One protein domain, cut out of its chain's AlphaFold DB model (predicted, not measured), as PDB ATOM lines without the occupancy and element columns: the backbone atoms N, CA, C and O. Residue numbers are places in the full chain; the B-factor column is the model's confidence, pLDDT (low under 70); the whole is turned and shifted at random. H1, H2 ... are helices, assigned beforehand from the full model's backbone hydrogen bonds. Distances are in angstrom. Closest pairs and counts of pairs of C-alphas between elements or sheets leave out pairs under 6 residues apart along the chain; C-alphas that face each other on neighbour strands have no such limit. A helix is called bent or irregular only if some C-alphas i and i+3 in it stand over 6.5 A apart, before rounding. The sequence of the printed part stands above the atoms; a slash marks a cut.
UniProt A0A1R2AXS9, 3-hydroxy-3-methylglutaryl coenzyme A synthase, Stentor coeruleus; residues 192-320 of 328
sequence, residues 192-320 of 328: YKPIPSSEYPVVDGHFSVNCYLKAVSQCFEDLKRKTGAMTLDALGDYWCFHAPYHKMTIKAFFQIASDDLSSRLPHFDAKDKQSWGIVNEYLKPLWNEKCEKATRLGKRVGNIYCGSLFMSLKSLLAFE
ATOM      1  N   TYR A 192     -36.888 -31.665  39.704       98.12
ATOM      2  CA  TYR A 192     -37.396 -30.563  40.524       98.12
ATOM      3  C   TYR A 192     -36.279 -29.885  41.329       98.12
ATOM      4  O   TYR A 192     -35.227 -30.468  41.571       98.12
ATOM      5  N   LYS A 193     -36.503 -28.640  41.771       97.75
ATOM      6  CA  LYS A 193     -35.534 -27.833  42.542       97.75
ATOM      7  C   LYS A 193     -36.063 -27.554  43.958       97.75
ATOM      8  O   LYS A 193     -36.597 -26.476  44.209       97.75
ATOM      9  N   PRO A 194     -35.977 -28.518  44.895       97.06
ATOM     10  CA  PRO A 194     -36.576 -28.377  46.223       97.06
ATOM     11  C   PRO A 194     -35.715 -27.573  47.209       97.06
ATOM     12  O   PRO A 194     -36.211 -27.212  48.272       97.06
ATOM     13  N   ILE A 195     -34.436 -27.324  46.898       96.56
ATOM     14  CA  ILE A 195     -33.463 -26.685  47.797       96.56
ATOM     15  C   ILE A 195     -33.262 -25.226  47.358       96.56
ATOM     16  O   ILE A 195     -32.535 -24.993  46.399       96.56
ATOM     17  N   PRO A 196     -33.831 -24.220  48.053       92.25
ATOM     18  CA  PRO A 196     -33.799 -22.830  47.581       92.25
ATOM     19  C   PRO A 196     -32.411 -22.179  47.552       92.25
ATOM     20  O   PRO A 196     -32.241 -21.146  46.921       92.25
ATOM     21  N   SER A 197     -31.442 -22.730  48.286       93.81
ATOM     22  CA  SER A 197     -30.062 -22.234  48.339       93.81
ATOM     23  C   SER A 197     -29.142 -22.881  47.301       93.81
ATOM     24  O   SER A 197     -27.956 -22.568  47.279       93.81
ATOM     25  N   SER A 198     -29.652 -23.828  46.512       95.19
ATOM     26  CA  SER A 198     -28.900 -24.559  45.496       95.19
ATOM     27  C   SER A 198     -29.497 -24.275  44.126       95.19
ATOM     28  O   SER A 198     -30.711 -24.329  43.951       95.19
ATOM     29  N   GLU A 199     -28.640 -24.042  43.140       94.88
ATOM     30  CA  GLU A 199     -29.055 -23.947  41.736       94.88
ATOM     31  C   GLU A 199     -29.326 -25.334  41.132       94.88
ATOM     32  O   GLU A 199     -30.025 -25.461  40.125       94.88
ATOM     33  N   TYR A 200     -28.782 -26.388  41.752       97.12
ATOM     34  CA  TYR A 200     -28.844 -27.741  41.217       97.12
ATOM     35  C   TYR A 200     -30.195 -28.414  41.485       97.12
ATOM     36  O   TYR A 200     -30.692 -28.381  42.617       97.12
ATOM     37  N   PRO A 201     -30.762 -29.084  40.470       97.56
ATOM     38  CA  PRO A 201     -31.987 -29.852  40.610       97.56
ATOM     39  C   PRO A 201     -31.733 -31.216  41.260       97.56
ATOM     40  O   PRO A 201     -30.659 -31.805  41.133       97.56
ATOM     41  N   VAL A 202     -32.775 -31.761  41.883       97.19
ATOM     42  CA  VAL A 202     -32.907 -33.198  42.130       97.19
ATOM     43  C   VAL A 202     -33.484 -33.824  40.863       97.19
ATOM     44  O   VAL A 202     -34.522 -33.383  40.367       97.19
ATOM     45  N   VAL A 203     -32.801 -34.836  40.327       96.12
ATOM     46  CA  VAL A 203     -33.175 -35.485  39.066       96.12
ATOM     47  C   VAL A 203     -33.081 -37.003  39.172       96.12
ATOM     48  O   VAL A 203     -32.045 -37.547  39.554       96.12
ATOM     49  N   ASP A 204     -34.149 -37.685  38.768       95.94
ATOM     50  CA  ASP A 204     -34.116 -39.100  38.407       95.94
ATOM     51  C   ASP A 204     -34.042 -39.193  36.878       95.94
ATOM     52  O   ASP A 204     -35.029 -39.023  36.164       95.94
ATOM     53  N   GLY A 205     -32.833 -39.426  36.360       93.69
ATOM     54  CA  GLY A 205     -32.573 -39.404  34.919       93.69
ATOM     55  C   GLY A 205     -33.315 -40.484  34.125       93.69
ATOM     56  O   GLY A 205     -33.617 -40.280  32.952       93.69
ATOM     57  N   HIS A 206     -33.623 -41.634  34.732       95.31
ATOM     58  CA  HIS A 206     -34.393 -42.674  34.049       95.31
ATOM     59  C   HIS A 206     -35.883 -42.345  34.067       95.31
ATOM     60  O   HIS A 206     -36.559 -42.502  33.046       95.31
ATOM     61  N   PHE A 207     -36.383 -41.863  35.205       97.69
ATOM     62  CA  PHE A 207     -37.776 -41.474  35.333       97.69
ATOM     63  C   PHE A 207     -38.116 -40.265  34.448       97.69
ATOM     64  O   PHE A 207     -39.125 -40.317  33.750       97.69
ATOM     65  N   SER A 208     -37.242 -39.258  34.351       97.38
ATOM     66  CA  SER A 208     -37.467 -38.072  33.503       97.38
ATOM     67  C   SER A 208     -37.542 -38.391  32.014       97.38
ATOM     68  O   SER A 208     -38.411 -37.875  31.309       97.38
ATOM     69  N   VAL A 209     -36.719 -39.323  31.525       97.62
ATOM     70  CA  VAL A 209     -36.830 -39.828  30.147       97.62
ATOM     71  C   VAL A 209     -38.187 -40.494  29.915       97.62
ATOM     72  O   VAL A 209     -38.810 -40.258  28.880       97.62
ATOM     73  N   ASN A 210     -38.671 -41.299  30.865       97.88
ATOM     74  CA  ASN A 210     -39.969 -41.965  30.747       97.88
ATOM     75  C   ASN A 210     -41.133 -40.963  30.790       97.88
ATOM     76  O   ASN A 210     -42.031 -41.053  29.953       97.88
ATOM     77  N   CYS A 211     -41.102 -39.994  31.712       98.44
ATOM     78  CA  CYS A 211     -42.087 -38.916  31.803       98.44
ATOM     79  C   CYS A 211     -42.156 -38.110  30.503       98.44
ATOM     80  O   CYS A 211     -43.244 -37.913  29.964       98.44
ATOM     81  N   TYR A 212     -41.003 -37.723  29.949       98.56
ATOM     82  CA  TYR A 212     -40.937 -36.984  28.693       98.56
ATOM     83  C   TYR A 212     -41.536 -37.777  27.522       98.56
ATOM     84  O   TYR A 212     -42.387 -37.258  26.802       98.56
ATOM     85  N   LEU A 213     -41.121 -39.037  27.320       98.12
ATOM     86  CA  LEU A 213     -41.613 -39.847  26.195       98.12
ATOM     87  C   LEU A 213     -43.108 -40.154  26.325       98.12
ATOM     88  O   LEU A 213     -43.823 -40.110  25.326       98.12
ATOM     89  N   LYS A 214     -43.592 -40.394  27.551       98.00
ATOM     90  CA  LYS A 214     -45.023 -40.536  27.837       98.00
ATOM     91  C   LYS A 214     -45.779 -39.262  27.466       98.00
ATOM     92  O   LYS A 214     -46.757 -39.349  26.734       98.00
ATOM     93  N   ALA A 215     -45.326 -38.094  27.923       98.50
ATOM     94  CA  ALA A 215     -45.988 -36.822  27.640       98.50
ATOM     95  C   ALA A 215     -46.031 -36.508  26.137       98.50
ATOM     96  O   ALA A 215     -47.079 -36.130  25.621       98.50
ATOM     97  N   VAL A 216     -44.923 -36.728  25.423       97.69
ATOM     98  CA  VAL A 216     -44.852 -36.553  23.964       97.69
ATOM     99  C   VAL A 216     -45.828 -37.486  23.243       97.69
ATOM    100  O   VAL A 216     -46.582 -37.020  22.392       97.69
ATOM    101  N   SER A 217     -45.859 -38.769  23.613       96.44
ATOM    102  CA  SER A 217     -46.784 -39.752  23.035       96.44
ATOM    103  C   SER A 217     -48.251 -39.367  23.286       96.44
ATOM    104  O   SER A 217     -49.045 -39.326  22.350       96.44
ATOM    105  N   GLN A 218     -48.608 -38.966  24.513       97.75
ATOM    106  CA  GLN A 218     -49.971 -38.525  24.843       97.75
ATOM    107  C   GLN A 218     -50.387 -37.272  24.058       97.75
ATOM    108  O   GLN A 218     -51.468 -37.245  23.471       97.75
ATOM    109  N   CYS A 219     -49.522 -36.253  23.992       97.19
ATOM    110  CA  CYS A 219     -49.796 -35.045  23.212       97.19
ATOM    111  C   CYS A 219     -49.977 -35.352  21.718       97.19
ATOM    112  O   CYS A 219     -50.860 -34.767  21.088       97.19
ATOM    113  N   PHE A 220     -49.165 -36.255  21.162       95.25
ATOM    114  CA  PHE A 220     -49.230 -36.659  19.758       95.25
ATOM    115  C   PHE A 220     -50.507 -37.444  19.435       95.25
ATOM    116  O   PHE A 220     -51.205 -37.113  18.479       95.25
ATOM    117  N   GLU A 221     -50.874 -38.424  20.260       94.12
ATOM    118  CA  GLU A 221     -52.111 -39.193  20.076       94.12
ATOM    119  C   GLU A 221     -53.363 -38.313  20.202       94.12
ATOM    120  O   GLU A 221     -54.314 -38.443  19.426       94.12
ATOM    121  N   ASP A 222     -53.362 -37.356  21.133       95.56
ATOM    122  CA  ASP A 222     -54.436 -36.367  21.219       95.56
ATOM    123  C   ASP A 222     -54.470 -35.448  19.989       95.56
ATOM    124  O   ASP A 222     -55.554 -35.043  19.560       95.56
ATOM    125  N   LEU A 223     -53.315 -35.128  19.396       94.44
ATOM    126  CA  LEU A 223     -53.229 -34.293  18.198       94.44
ATOM    127  C   LEU A 223     -53.816 -35.029  16.987       94.44
ATOM    128  O   LEU A 223     -54.653 -34.464  16.277       94.44
ATOM    129  N   LYS A 224     -53.472 -36.313  16.810       93.31
ATOM    130  CA  LYS A 224     -54.097 -37.205  15.816       93.31
ATOM    131  C   LYS A 224     -55.609 -37.273  16.011       93.31
ATOM    132  O   LYS A 224     -56.366 -37.097  15.061       93.31
ATOM    133  N   ARG A 225     -56.075 -37.447  17.253       93.69
ATOM    134  CA  ARG A 225     -57.512 -37.515  17.566       93.69
ATOM    135  C   ARG A 225     -58.252 -36.223  17.217       93.69
ATOM    136  O   ARG A 225     -59.355 -36.291  16.687       93.69
ATOM    137  N   LYS A 226     -57.667 -35.057  17.514       94.88
ATOM    138  CA  LYS A 226     -58.286 -33.750  17.226       94.88
ATOM    139  C   LYS A 226     -58.354 -33.430  15.736       94.88
ATOM    140  O   LYS A 226     -59.319 -32.813  15.303       94.88
ATOM    141  N   THR A 227     -57.340 -33.826  14.976       94.00
ATOM    142  CA  THR A 227     -57.241 -33.544  13.534       94.00
ATOM    143  C   THR A 227     -57.909 -34.603  12.664       94.00
ATOM    144  O   THR A 227     -58.231 -34.333  11.512       94.00
ATOM    145  N   GLY A 228     -58.086 -35.822  13.182       92.38
ATOM    146  CA  GLY A 228     -58.415 -36.991  12.367       92.38
ATOM    147  C   GLY A 228     -57.247 -37.461  11.490       92.38
ATOM    148  O   GLY A 228     -57.448 -38.307  10.619       92.38
ATOM    149  N   ALA A 229     -56.038 -36.923  11.691       91.00
ATOM    150  CA  ALA A 229     -54.863 -37.307  10.928       91.00
ATOM    151  C   ALA A 229     -54.451 -38.748  11.253       91.00
ATOM    152  O   ALA A 229     -54.319 -39.148  12.413       91.00
ATOM    153  N   MET A 230     -54.214 -39.523  10.198       84.75
ATOM    154  CA  MET A 230     -53.865 -40.942  10.309       84.75
ATOM    155  C   MET A 230     -52.359 -41.197  10.266       84.75
ATOM    156  O   MET A 230     -51.936 -42.310  10.571       84.75
ATOM    157  N   THR A 231     -51.568 -40.197   9.871       87.31
ATOM    158  CA  THR A 231     -50.116 -40.301   9.708       87.31
ATOM    159  C   THR A 231     -49.406 -39.105  10.324       87.31
ATOM    160  O   THR A 231     -49.960 -38.008  10.406       87.31
ATOM    161  N   LEU A 232     -48.148 -39.314  10.716       89.31
ATOM    162  CA  LEU A 232     -47.251 -38.246  11.160       89.31
ATOM    163  C   LEU A 232     -47.042 -37.182  10.068       89.31
ATOM    164  O   LEU A 232     -47.038 -35.995  10.375       89.31
ATOM    165  N   ASP A 233     -46.939 -37.594   8.801       88.12
ATOM    166  CA  ASP A 233     -46.781 -36.681   7.656       88.12
ATOM    167  C   ASP A 233     -47.966 -35.728   7.489       88.12
ATOM    168  O   ASP A 233     -47.778 -34.568   7.147       88.12
ATOM    169  N   ALA A 234     -49.186 -36.190   7.778       89.38
ATOM    170  CA  ALA A 234     -50.383 -35.358   7.683       89.38
ATOM    171  C   ALA A 234     -50.482 -34.303   8.800       89.38
ATOM    172  O   ALA A 234     -51.334 -33.422   8.724       89.38
ATOM    173  N   LEU A 235     -49.653 -34.407   9.844       90.25
ATOM    174  CA  LEU A 235     -49.632 -33.474  10.972       90.25
ATOM    175  C   LEU A 235     -48.561 -32.391  10.846       90.25
ATOM    176  O   LEU A 235     -48.682 -31.357  11.500       90.25
ATOM    177  N   GLY A 236     -47.515 -32.618  10.055       90.62
ATOM    178  CA  GLY A 236     -46.469 -31.627   9.870       90.62
ATOM    179  C   GLY A 236     -45.261 -32.144   9.101       90.62
ATOM    180  O   GLY A 236     -44.819 -33.290   9.260       90.62
ATOM    181  N   ASP A 237     -44.688 -31.246   8.306       94.06
ATOM    182  CA  ASP A 237     -43.493 -31.507   7.508       94.06
ATOM    183  C   ASP A 237     -42.250 -31.651   8.391       94.06
ATOM    184  O   ASP A 237     -41.454 -32.571   8.201       94.06
ATOM    185  N   TYR A 238     -42.145 -30.807   9.423       96.38
ATOM    186  CA  TYR A 238     -41.011 -30.751  10.342       96.38
ATOM    187  C   TYR A 238     -41.442 -30.866  11.801       96.38
ATOM    188  O   TYR A 238     -42.519 -30.415  12.190       96.38
ATOM    189  N   TRP A 239     -40.558 -31.420  12.633       96.88
ATOM    190  CA  TRP A 239     -40.812 -31.615  14.058       96.88
ATOM    191  C   TRP A 239     -39.680 -31.032  14.901       96.88
ATOM    192  O   TRP A 239     -38.531 -31.474  14.856       96.88
ATOM    193  N   CYS A 240     -40.028 -30.037  15.714       97.81
ATOM    194  CA  CYS A 240     -39.140 -29.448  16.709       97.81
ATOM    195  C   CYS A 240     -39.492 -29.988  18.097       97.81
ATOM    196  O   CYS A 240     -40.660 -30.048  18.474       97.81
ATOM    197  N   PHE A 241     -38.477 -30.338  18.884       98.44
ATOM    198  CA  PHE A 241     -38.645 -30.880  20.230       98.44
ATOM    199  C   PHE A 241     -37.868 -30.046  21.242       98.44
ATOM    200  O   PHE A 241     -36.823 -29.483  20.923       98.44
ATOM    201  N   HIS A 242     -38.323 -30.026  22.498       98.50
ATOM    202  CA  HIS A 242     -37.441 -29.627  23.594       98.50
ATOM    203  C   HIS A 242     -36.226 -30.573  23.625       98.50
ATOM    204  O   HIS A 242     -36.399 -31.794  23.675       98.50
ATOM    205  N   ALA A 243     -35.020 -30.004  23.585       96.12
ATOM    206  CA  ALA A 243     -33.766 -30.726  23.401       96.12
ATOM    207  C   ALA A 243     -32.856 -30.637  24.646       96.12
ATOM    208  O   ALA A 243     -31.905 -29.857  24.645       96.12
ATOM    209  N   PRO A 244     -33.086 -31.446  25.702       95.88
ATOM    210  CA  PRO A 244     -32.187 -31.472  26.858       95.88
ATOM    211  C   PRO A 244     -30.810 -32.041  26.482       95.88
ATOM    212  O   PRO A 244     -29.781 -31.688  27.047       95.88
ATOM    213  N   TYR A 245     -30.791 -32.922  25.484       97.62
ATOM    214  CA  TYR A 245     -29.613 -33.309  24.724       97.62
ATOM    215  C   TYR A 245     -30.050 -33.910  23.386       97.62
ATOM    216  O   TYR A 245     -31.169 -34.411  23.257       97.62
ATOM    217  N   HIS A 246     -29.170 -33.891  22.385       97.25
ATOM    218  CA  HIS A 246     -29.492 -34.312  21.016       97.25
ATOM    219  C   HIS A 246     -30.061 -35.738  20.920       97.25
ATOM    220  O   HIS A 246     -31.019 -35.999  20.200       97.25
ATOM    221  N   LYS A 247     -29.533 -36.696  21.689       97.25
ATOM    222  CA  LYS A 247     -30.073 -38.064  21.686       97.25
ATOM    223  C   LYS A 247     -31.522 -38.133  22.182       97.25
ATOM    224  O   LYS A 247     -32.237 -39.058  21.799       97.25
ATOM    225  N   MET A 248     -31.971 -37.188  23.012       97.62
ATOM    226  CA  MET A 248     -33.346 -37.163  23.508       97.62
ATOM    227  C   MET A 248     -34.342 -36.797  22.412       97.62
ATOM    228  O   MET A 248     -35.394 -37.420  22.332       97.62
ATOM    229  N   THR A 249     -33.994 -35.862  21.525       97.38
ATOM    230  CA  THR A 249     -34.868 -35.482  20.405       97.38
ATOM    231  C   THR A 249     -35.036 -36.635  19.417       97.38
ATOM    232  O   THR A 249     -36.142 -36.880  18.951       97.38
ATOM    233  N   ILE A 250     -33.972 -37.420  19.185       96.62
ATOM    234  CA  ILE A 250     -34.061 -38.659  18.395       96.62
ATOM    235  C   ILE A 250     -35.054 -39.628  19.045       96.62
ATOM    236  O   ILE A 250     -35.925 -40.161  18.365       96.62
ATOM    237  N   LYS A 251     -34.947 -39.854  20.364       96.62
ATOM    238  CA  LYS A 251     -35.882 -40.728  21.091       96.62
ATOM    239  C   LYS A 251     -37.323 -40.217  21.005       96.62
ATOM    240  O   LYS A 251     -38.219 -41.026  20.809       96.62
ATOM    241  N   ALA A 252     -37.532 -38.907  21.127       97.56
ATOM    242  CA  ALA A 252     -38.845 -38.270  21.055       97.56
ATOM    243  C   ALA A 252     -39.523 -38.500  19.699       97.56
ATOM    244  O   ALA A 252     -40.654 -38.972  19.641       97.56
ATOM    245  N   PHE A 253     -38.801 -38.235  18.611       97.00
ATOM    246  CA  PHE A 253     -39.316 -38.470  17.269       97.00
ATOM    247  C   PHE A 253     -39.554 -39.953  16.996       97.00
ATOM    248  O   PHE A 253     -40.598 -40.334  16.479       97.00
ATOM    249  N   PHE A 254     -38.604 -40.810  17.385       95.62
ATOM    250  CA  PHE A 254     -38.750 -42.252  17.202       95.62
ATOM    251  C   PHE A 254     -39.940 -42.792  17.991       95.62
ATOM    252  O   PHE A 254     -40.568 -43.731  17.519       95.62
ATOM    253  N   GLN A 255     -40.274 -42.206  19.146       95.25
ATOM    254  CA  GLN A 255     -41.472 -42.558  19.902       95.25
ATOM    255  C   GLN A 255     -42.734 -42.267  19.082       95.25
ATOM    256  O   GLN A 255     -43.462 -43.204  18.776       95.25
ATOM    257  N   ILE A 256     -42.948 -41.023  18.638       94.88
ATOM    258  CA  ILE A 256     -44.175 -40.669  17.895       94.88
ATOM    259  C   ILE A 256     -44.269 -41.363  16.532       94.88
ATOM    260  O   ILE A 256     -45.346 -41.781  16.119       94.88
ATOM    261  N   ALA A 257     -43.141 -41.555  15.844       94.00
ATOM    262  CA  ALA A 257     -43.113 -42.259  14.567       94.00
ATOM    263  C   ALA A 257     -43.381 -43.763  14.751       94.00
ATOM    264  O   ALA A 257     -44.010 -44.393  13.903       94.00
ATOM    265  N   SER A 258     -42.938 -44.340  15.872       91.75
ATOM    266  CA  SER A 258     -43.245 -45.729  16.222       91.75
ATOM    267  C   SER A 258     -44.695 -45.908  16.659       91.75
ATOM    268  O   SER A 258     -45.293 -46.920  16.302       91.75
ATOM    269  N   ASP A 259     -45.264 -44.949  17.391       89.31
ATOM    270  CA  ASP A 259     -46.682 -44.946  17.769       89.31
ATOM    271  C   ASP A 259     -47.561 -44.865  16.506       89.31
ATOM    272  O   ASP A 259     -48.480 -45.669  16.323       89.31
ATOM    273  N   ASP A 260     -47.191 -43.998  15.554       90.62
ATOM    274  CA  ASP A 260     -47.838 -43.924  14.244       90.62
ATOM    275  C   ASP A 260     -47.759 -45.244  13.462       90.62
ATOM    276  O   ASP A 260     -48.783 -45.750  12.997       90.62
ATOM    277  N   LEU A 261     -46.569 -45.842  13.345       90.12
ATOM    278  CA  LEU A 261     -46.390 -47.109  12.633       90.12
ATOM    279  C   LEU A 261     -47.139 -48.258  13.301       90.12
ATOM    280  O   LEU A 261     -47.815 -49.008  12.604       90.12
ATOM    281  N   SER A 262     -47.063 -48.381  14.626       87.25
ATOM    282  CA  SER A 262     -47.765 -49.422  15.392       87.25
ATOM    283  C   SER A 262     -49.278 -49.360  15.171       87.25
ATOM    284  O   SER A 262     -49.934 -50.395  15.081       87.25
ATOM    285  N   SER A 263     -49.835 -48.153  15.013       84.50
ATOM    286  CA  SER A 263     -51.261 -47.965  14.721       84.50
ATOM    287  C   SER A 263     -51.676 -48.453  13.321       84.50
ATOM    288  O   SER A 263     -52.848 -48.746  13.091       84.50
ATOM    289  N   ARG A 264     -50.719 -48.577  12.388       85.25
ATOM    290  CA  ARG A 264     -50.950 -48.959  10.981       85.25
ATOM    291  C   ARG A 264     -50.422 -50.350  10.623       85.25
ATOM    292  O   ARG A 264     -50.901 -50.950   9.664       85.25
ATOM    293  N   LEU A 265     -49.441 -50.859  11.366       87.06
ATOM    294  CA  LEU A 265     -48.734 -52.116  11.126       87.06
ATOM    295  C   LEU A 265     -48.809 -52.995  12.389       87.06
ATOM    296  O   LEU A 265     -47.963 -52.860  13.270       87.06
ATOM    297  N   PRO A 266     -49.764 -53.944  12.476       79.38
ATOM    298  CA  PRO A 266     -50.025 -54.725  13.696       79.38
ATOM    299  C   PRO A 266     -48.856 -55.573  14.227       79.38
ATOM    300  O   PRO A 266     -48.901 -56.030  15.365       79.38
ATOM    301  N   HIS A 267     -47.833 -55.825  13.406       83.88
ATOM    302  CA  HIS A 267     -46.649 -56.616  13.768       83.88
ATOM    303  C   HIS A 267     -45.401 -55.762  14.021       83.88
ATOM    304  O   HIS A 267     -44.329 -56.312  14.258       83.88
ATOM    305  N   PHE A 268     -45.509 -54.435  13.933       87.06
ATOM    306  CA  PHE A 268     -44.385 -53.550  14.198       87.06
ATOM    307  C   PHE A 268     -44.232 -53.317  15.704       87.06
ATOM    308  O   PHE A 268     -45.147 -52.844  16.371       87.06
ATOM    309  N   ASP A 269     -43.037 -53.601  16.212       83.75
ATOM    310  CA  ASP A 269     -42.577 -53.169  17.531       83.75
ATOM    311  C   ASP A 269     -41.135 -52.680  17.389       83.75
ATOM    312  O   ASP A 269     -40.240 -53.455  17.045       83.75
ATOM    313  N   ALA A 270     -40.894 -51.397  17.667       79.75
ATOM    314  CA  ALA A 270     -39.568 -50.784  17.600       79.75
ATOM    315  C   ALA A 270     -38.543 -51.427  18.556       79.75
ATOM    316  O   ALA A 270     -37.334 -51.246  18.381       79.75
ATOM    317  N   LYS A 271     -39.002 -52.173  19.568       81.81
ATOM    318  CA  LYS A 271     -38.154 -52.928  20.501       81.81
ATOM    319  C   LYS A 271     -37.802 -54.321  19.980       81.81
ATOM    320  O   LYS A 271     -36.814 -54.893  20.445       81.81
ATOM    321  N   ASP A 272     -38.553 -54.854  19.018       86.19
ATOM    322  CA  ASP A 272     -38.263 -56.147  18.406       86.19
ATOM    323  C   ASP A 272     -37.144 -56.016  17.361       86.19
ATOM    324  O   ASP A 272     -37.144 -55.137  16.494       86.19
ATOM    325  N   LYS A 273     -36.184 -56.945  17.419       84.25
ATOM    326  CA  LYS A 273     -35.115 -57.083  16.426       84.25
ATOM    327  C   LYS A 273     -35.658 -57.319  15.021       84.25
ATOM    328  O   LYS A 273     -35.017 -56.896  14.064       84.25
ATOM    329  N   GLN A 274     -36.818 -57.961  14.887       85.19
ATOM    330  CA  GLN A 274     -37.452 -58.182  13.583       85.19
ATOM    331  C   GLN A 274     -37.810 -56.860  12.884       85.19
ATOM    332  O   GLN A 274     -37.719 -56.764  11.662       85.19
ATOM    333  N   SER A 275     -38.103 -55.807  13.651       86.94
ATOM    334  CA  SER A 275     -38.452 -54.481  13.131       86.94
ATOM    335  C   SER A 275     -37.234 -53.601  12.822       86.94
ATOM    336  O   SER A 275     -37.391 -52.490  12.314       86.94
ATOM    337  N   TRP A 276     -36.003 -54.054  13.101       84.00
ATOM    338  CA  TRP A 276     -34.797 -53.231  12.920       84.00
ATOM    339  C   TRP A 276     -34.544 -52.827  11.465       84.00
ATOM    340  O   TRP A 276     -33.930 -51.785  11.237       84.00
ATOM    341  N   GLY A 277     -35.033 -53.603  10.491       86.56
ATOM    342  CA  GLY A 277     -35.036 -53.198   9.081       86.56
ATOM    343  C   GLY A 277     -35.807 -51.890   8.883       86.56
ATOM    344  O   GLY A 277     -35.241 -50.910   8.411       86.56
ATOM    345  N   ILE A 278     -37.045 -51.824   9.386       84.94
ATOM    346  CA  ILE A 278     -37.902 -50.627   9.322       84.94
ATOM    347  C   ILE A 278     -37.259 -49.450  10.069       84.94
ATOM    348  O   ILE A 278     -37.224 -48.328   9.568       84.94
ATOM    349  N   VAL A 279     -36.689 -49.690  11.252       83.25
ATOM    350  CA  VAL A 279     -36.009 -48.628  12.013       83.25
ATOM    351  C   VAL A 279     -34.842 -48.029  11.216       83.25
ATOM    352  O   VAL A 279     -34.648 -46.812  11.205       83.25
ATOM    353  N   ASN A 280     -34.045 -48.869  10.551       85.12
ATOM    354  CA  ASN A 280     -32.851 -48.423   9.840       85.12
ATOM    355  C   ASN A 280     -33.147 -47.818   8.465       85.12
ATOM    356  O   ASN A 280     -32.504 -46.834   8.106       85.12
ATOM    357  N   GLU A 281     -34.088 -48.392   7.721       90.00
ATOM    358  CA  GLU A 281     -34.370 -48.025   6.330       90.00
ATOM    359  C   GLU A 281     -35.484 -46.981   6.197       90.00
ATOM    360  O   GLU A 281     -35.562 -46.322   5.167       90.00
ATOM    361  N   TYR A 282     -36.309 -46.783   7.232       89.81
ATOM    362  CA  TYR A 282     -37.399 -45.802   7.214       89.81
ATOM    363  C   TYR A 282     -37.267 -44.740   8.313       89.81
ATOM    364  O   TYR A 282     -37.128 -43.560   7.998       89.81
ATOM    365  N   LEU A 283     -37.230 -45.121   9.598       90.94
ATOM    366  CA  LEU A 283     -37.253 -44.130  10.691       90.94
ATOM    367  C   LEU A 283     -36.019 -43.220  10.720       90.94
ATOM    368  O   LEU A 283     -36.136 -42.028  11.001       90.94
ATOM    369  N   LYS A 284     -34.828 -43.760  10.434       91.69
ATOM    370  CA  LYS A 284     -33.596 -42.959  10.364       91.69
ATOM    371  C   LYS A 284     -33.622 -41.936   9.218       91.69
ATOM    372  O   LYS A 284     -33.369 -40.766   9.509       91.69
ATOM    373  N   PRO A 285     -33.917 -42.311   7.956       95.00
ATOM    374  CA  PRO A 285     -34.134 -41.333   6.889       95.00
ATOM    375  C   PRO A 285     -35.203 -40.295   7.232       95.00
ATOM    376  O   PRO A 285     -34.943 -39.105   7.084       95.00
ATOM    377  N   LEU A 286     -36.338 -40.725   7.794       94.94
ATOM    378  CA  LEU A 286     -37.431 -39.826   8.168       94.94
ATOM    379  C   LEU A 286     -37.009 -38.809   9.244       94.94
ATOM    380  O   LEU A 286     -37.364 -37.637   9.173       94.94
ATOM    381  N   TRP A 287     -36.200 -39.222  10.224       95.75
ATOM    382  CA  TRP A 287     -35.607 -38.301  11.201       95.75
ATOM    383  C   TRP A 287     -34.686 -37.267  10.544       95.75
ATOM    384  O   TRP A 287     -34.718 -36.089  10.908       95.75
ATOM    385  N   ASN A 288     -33.856 -37.702   9.590       95.06
ATOM    386  CA  ASN A 288     -32.940 -36.807   8.885       95.06
ATOM    387  C   ASN A 288     -33.696 -35.740   8.090       95.06
ATOM    388  O   ASN A 288     -33.277 -34.588   8.082       95.06
ATOM    389  N   GLU A 289     -34.805 -36.130   7.467       95.00
ATOM    390  CA  GLU A 289     -35.680 -35.240   6.711       95.00
ATOM    391  C   GLU A 289     -36.416 -34.257   7.629       95.00
ATOM    392  O   GLU A 289     -36.337 -33.050   7.433       95.00
ATOM    393  N   LYS A 290     -37.084 -34.757   8.674       95.75
ATOM    394  CA  LYS A 290     -38.063 -33.956   9.422       95.75
ATOM    395  C   LYS A 290     -37.524 -33.226  10.645       95.75
ATOM    396  O   LYS A 290     -38.195 -32.334  11.162       95.75
ATOM    397  N   CYS A 291     -36.374 -33.639  11.182       96.25
ATOM    398  CA  CYS A 291     -35.944 -33.206  12.517       96.25
ATOM    399  C   CYS A 291     -34.471 -32.825  12.641       96.25
ATOM    400  O   CYS A 291     -34.138 -31.994  13.483       96.25
ATOM    401  N   GLU A 292     -33.558 -33.439  11.881       96.69
ATOM    402  CA  GLU A 292     -32.115 -33.301  12.138       96.69
ATOM    403  C   GLU A 292     -31.654 -31.837  12.135       96.69
ATOM    404  O   GLU A 292     -30.982 -31.404  13.081       96.69
ATOM    405  N   LYS A 293     -32.108 -31.054  11.149       97.00
ATOM    406  CA  LYS A 293     -31.804 -29.620  11.008       97.00
ATOM    407  C   LYS A 293     -32.267 -28.796  12.213       97.00
ATOM    408  O   LYS A 293     -31.553 -27.884  12.632       97.00
ATOM    409  N   ALA A 294     -33.369 -29.184  12.858       97.62
ATOM    410  CA  ALA A 294     -33.877 -28.556  14.078       97.62
ATOM    411  C   ALA A 294     -33.004 -28.824  15.322       97.62
ATOM    412  O   ALA A 294     -33.270 -28.294  16.395       97.62
ATOM    413  N   THR A 295     -31.955 -29.646  15.238       96.25
ATOM    414  CA  THR A 295     -31.134 -30.000  16.413       96.25
ATOM    415  C   THR A 295     -29.711 -29.451  16.379       96.25
ATOM    416  O   THR A 295     -29.012 -29.504  17.392       96.25
ATOM    417  N   ARG A 296     -29.265 -28.916  15.237       95.94
ATOM    418  CA  ARG A 296     -27.861 -28.552  14.991       95.94
ATOM    419  C   ARG A 296     -27.332 -27.486  15.948       95.94
ATOM    420  O   ARG A 296     -26.222 -27.648  16.449       95.94
ATOM    421  N   LEU A 297     -28.113 -26.442  16.246       97.31
ATOM    422  CA  LEU A 297     -27.719 -25.445  17.255       97.31
ATOM    423  C   LEU A 297     -27.643 -26.068  18.654       97.31
ATOM    424  O   LEU A 297     -26.646 -25.893  19.348       97.31
ATOM    425  N   GLY A 298     -28.641 -26.869  19.039       96.88
ATOM    426  CA  GLY A 298     -28.687 -27.506  20.359       96.88
ATOM    427  C   GLY A 298     -27.492 -28.413  20.654       96.88
ATOM    428  O   GLY A 298     -27.043 -28.451  21.795       96.88
ATOM    429  N   LYS A 299     -26.912 -29.057  19.628       97.31
ATOM    430  CA  LYS A 299     -25.673 -29.853  19.754       97.31
ATOM    431  C   LYS A 299     -24.470 -29.038  20.235       97.31
ATOM    432  O   LYS A 299     -23.550 -29.589  20.836       97.31
ATOM    433  N   ARG A 300     -24.455 -27.746  19.907       97.19
ATOM    434  CA  ARG A 300     -23.359 -26.814  20.188       97.19
ATOM    435  C   ARG A 300     -23.614 -25.948  21.424       97.19
ATOM    436  O   ARG A 300     -22.690 -25.488  22.081       97.19
ATOM    437  N   VAL A 301     -24.878 -25.701  21.738       98.19
ATOM    438  CA  VAL A 301     -25.251 -24.832  22.858       98.19
ATOM    439  C   VAL A 301     -25.480 -25.637  24.135       98.19
ATOM    440  O   VAL A 301     -25.124 -25.168  25.215       98.19
ATOM    441  N   GLY A 302     -26.026 -26.848  24.037       97.88
ATOM    442  CA  GLY A 302     -26.520 -27.593  25.192       97.88
ATOM    443  C   GLY A 302     -27.985 -27.274  25.507       97.88
ATOM    444  O   GLY A 302     -28.722 -26.768  24.661       97.88
ATOM    445  N   ASN A 303     -28.429 -27.607  26.717       98.38
ATOM    446  CA  ASN A 303     -29.805 -27.378  27.151       98.38
ATOM    447  C   ASN A 303     -29.977 -25.954  27.681       98.38
ATOM    448  O   ASN A 303     -29.381 -25.608  28.689       98.38
ATOM    449  N   ILE A 304     -30.845 -25.158  27.062       98.44
ATOM    450  CA  ILE A 304     -31.214 -23.816  27.545       98.44
ATOM    451  C   ILE A 304     -32.637 -23.800  28.132       98.44
ATOM    452  O   ILE A 304     -33.365 -22.817  28.012       98.44
ATOM    453  N   TYR A 305     -33.058 -24.938  28.700       98.69
ATOM    454  CA  TYR A 305     -34.367 -25.195  29.309       98.69
ATOM    455  C   TYR A 305     -35.550 -24.628  28.511       98.69
ATOM    456  O   TYR A 305     -35.890 -25.192  27.463       98.69
ATOM    457  N   CYS A 306     -36.185 -23.541  28.974       98.69
ATOM    458  CA  CYS A 306     -37.364 -22.952  28.336       98.69
ATOM    459  C   CYS A 306     -37.096 -22.515  26.896       98.69
ATOM    460  O   CYS A 306     -38.003 -22.541  26.063       98.69
ATOM    461  N   GLY A 307     -35.859 -22.120  26.589       98.56
ATOM    462  CA  GLY A 307     -35.463 -21.709  25.248       98.56
ATOM    463  C   GLY A 307     -35.243 -22.878  24.285       98.56
ATOM    464  O   GLY A 307     -35.224 -22.660  23.077       98.56
ATOM    465  N   SER A 308     -35.087 -24.119  24.765       98.62
ATOM    466  CA  SER A 308     -34.549 -25.217  23.946       98.62
ATOM    467  C   SER A 308     -35.455 -25.604  22.775       98.62
ATOM    468  O   SER A 308     -34.949 -25.877  21.691       98.62
ATOM    469  N   LEU A 309     -36.784 -25.583  22.948       98.75
ATOM    470  CA  LEU A 309     -37.717 -25.827  21.838       98.75
ATOM    471  C   LEU A 309     -37.597 -24.735  20.763       98.75
ATOM    472  O   LEU A 309     -37.557 -25.026  19.570       98.75
ATOM    473  N   PHE A 310     -37.514 -23.476  21.183       98.75
ATOM    474  CA  PHE A 310     -37.427 -22.345  20.264       98.75
ATOM    475  C   PHE A 310     -36.049 -22.231  19.610       98.75
ATOM    476  O   PHE A 310     -35.950 -21.809  18.462       98.75
ATOM    477  N   MET A 311     -34.986 -22.673  20.284       98.50
ATOM    478  CA  MET A 311     -33.681 -22.876  19.663       98.50
ATOM    479  C   MET A 311     -33.739 -23.984  18.610       98.50
ATOM    480  O   MET A 311     -33.092 -23.856  17.573       98.50
ATOM    481  N   SER A 312     -34.531 -25.038  18.832       98.56
ATOM    482  CA  SER A 312     -34.772 -26.042  17.798       98.56
ATOM    483  C   SER A 312     -35.482 -25.461  16.578       98.56
ATOM    484  O   SER A 312     -35.028 -25.683  15.456       98.56
ATOM    485  N   LEU A 313     -36.504 -24.627  16.788       98.44
ATOM    486  CA  LEU A 313     -37.140 -23.875  15.706       98.44
ATOM    487  C   LEU A 313     -36.135 -22.950  14.998       98.44
ATOM    488  O   LEU A 313     -36.021 -22.997  13.780       98.44
ATOM    489  N   LYS A 314     -35.331 -22.173  15.736       97.75
ATOM    490  CA  LYS A 314     -34.282 -21.316  15.151       97.75
ATOM    491  C   LYS A 314     -33.284 -22.112  14.318       97.75
ATOM    492  O   LYS A 314     -32.859 -21.644  13.270       97.75
ATOM    493  N   SER A 315     -32.898 -23.291  14.803       98.06
ATOM    494  CA  SER A 315     -31.995 -24.199  14.103       98.06
ATOM    495  C   SER A 315     -32.615 -24.658  12.788       98.06
ATOM    496  O   SER A 315     -31.937 -24.622  11.769       98.06
ATOM    497  N   LEU A 316     -33.898 -25.026  12.788       97.94
ATOM    498  CA  LEU A 316     -34.607 -25.387  11.564       97.94
ATOM    499  C   LEU A 316     -34.595 -24.222  10.566       97.94
ATOM    500  O   LEU A 316     -34.082 -24.389   9.468       97.94
ATOM    501  N   LEU A 317     -35.033 -23.031  10.983       95.81
ATOM    502  CA  LEU A 317     -35.070 -21.831  10.132       95.81
ATOM    503  C   LEU A 317     -33.691 -21.412   9.591       95.81
ATOM    504  O   LEU A 317     -33.609 -20.709   8.594       95.81
ATOM    505  N   ALA A 318     -32.603 -21.781  10.272       95.12
ATOM    506  CA  ALA A 318     -31.243 -21.433   9.865       95.12
ATOM    507  C   ALA A 318     -30.599 -22.453   8.912       95.12
ATOM    508  O   ALA A 318     -29.592 -22.139   8.280       95.12
ATOM    509  N   PHE A 319     -31.110 -23.685   8.867       94.62
ATOM    510  CA  PHE A 319     -30.486 -24.800   8.146       94.62
ATOM    511  C   PHE A 319     -31.418 -25.501   7.157       94.62
ATOM    512  O   PHE A 319     -30.980 -26.451   6.500       94.62
ATOM    513  N   GLU A 320     -32.675 -25.076   7.087       91.31
ATOM    514  CA  GLU A 320     -33.658 -25.508   6.107       91.31
ATOM    515  C   GLU A 320     -33.995 -24.360   5.161       91.31
ATOM    516  O   GLU A 320     -34.208 -23.231   5.604       91.31
TER     517      GLU A 320
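What this domain is: This is residues 192 to 320 of the 328 residues of the protein "3-hydroxy-3-methylglutaryl coenzyme A synthase" of Stentor coeruleus (UniProt A0A1R2AXS9). Three long helices cross one another in a row, H2 in the middle with H1 packed on one side of it and H3 on the other; a smaller group, H6 with the short helices H4 and H5 on it, lies to one side of H2. The long link of residues 228 to 245 passes between H2 and H6, and residues 192 to 204 make a loop that reaches away at one end of the long axis. The printed part has 129 residues, with six named helices in the order H1, H2, H3, H4, H5, H6 and no named strand, and its class is all helix. It is compact, with a radius of gyration of the C-alphas of 16.0 A, yet elongated, spanning 51 by 33 by 32 A.

How they stand to each other: Begin with H1, residues 205 to 227, and look at Ser 217: its C-alpha is 5.8 A from that of Ile 256 in H2, residues 246 to 264, the closest pair of these two helices. H1 and H2 touch at a steep tilt of 44 degrees and run the same way. Go on to H3, residues 273 to 290, which touches H2 with residues 283 to 287 alone; the closest C-alphas are those of Phe 254 and Leu 283, 6.9 A apart. H2 and H3 run opposite ways at a steep tilt of 64 degrees. H1 and H3 are apart. H4, residues 292 to 295, meets H3 only through their link. H4 touches H6, residues 305 to 319, where the closest C-alphas, of Ala 294 and Leu 316, are 4.1 A apart. H5, residues 298 to 301, also touches H6, with the closest C-alphas, of Gly 298 and Ser 312, 6.8 A apart. H6 is apart from H1, H2 and H3. In H2 every O i to N i+4 pair is within hydrogen-bond range, against 18 of 19 in H1, 10 of 14 in H3 and 9 of 11 in H6; H4 and H5 are too short for such a pair.

Where its parts are: Find C-alpha 205 at (-32.573, -39.404, 34.919); from there H1 runs 33.2 A to Thr 227. H2 begins at C-alpha 246, (-29.492, -34.312, 21.016), and is 27.9 A long. H3, 24.3 A long, has a kink of 38 degrees near residue 280 and is irregular, with C-alphas 274 and 277 7.1 A apart. H4 and H5 measure 5.5 A and 5.0 A. H6, 21.5 A long, ends at C-alpha 319, (-30.486, -24.800, 8.146); it is irregular too, with C-alphas 306 and 309 7.1 A apart.

The domain as a whole: The two C-alphas farthest apart are those of Ser 197 and Pro 266, at 51.5 A. The printed part has no cut. The link from H1 to H2 is long, with 18 residues, the link from H2 to H3 is short, and those from H3 to H4, H4 to H5 and H5 to H6 are tight. The mean pLDDT of the printed part of this model is 93.9, and no printed residue is under 70.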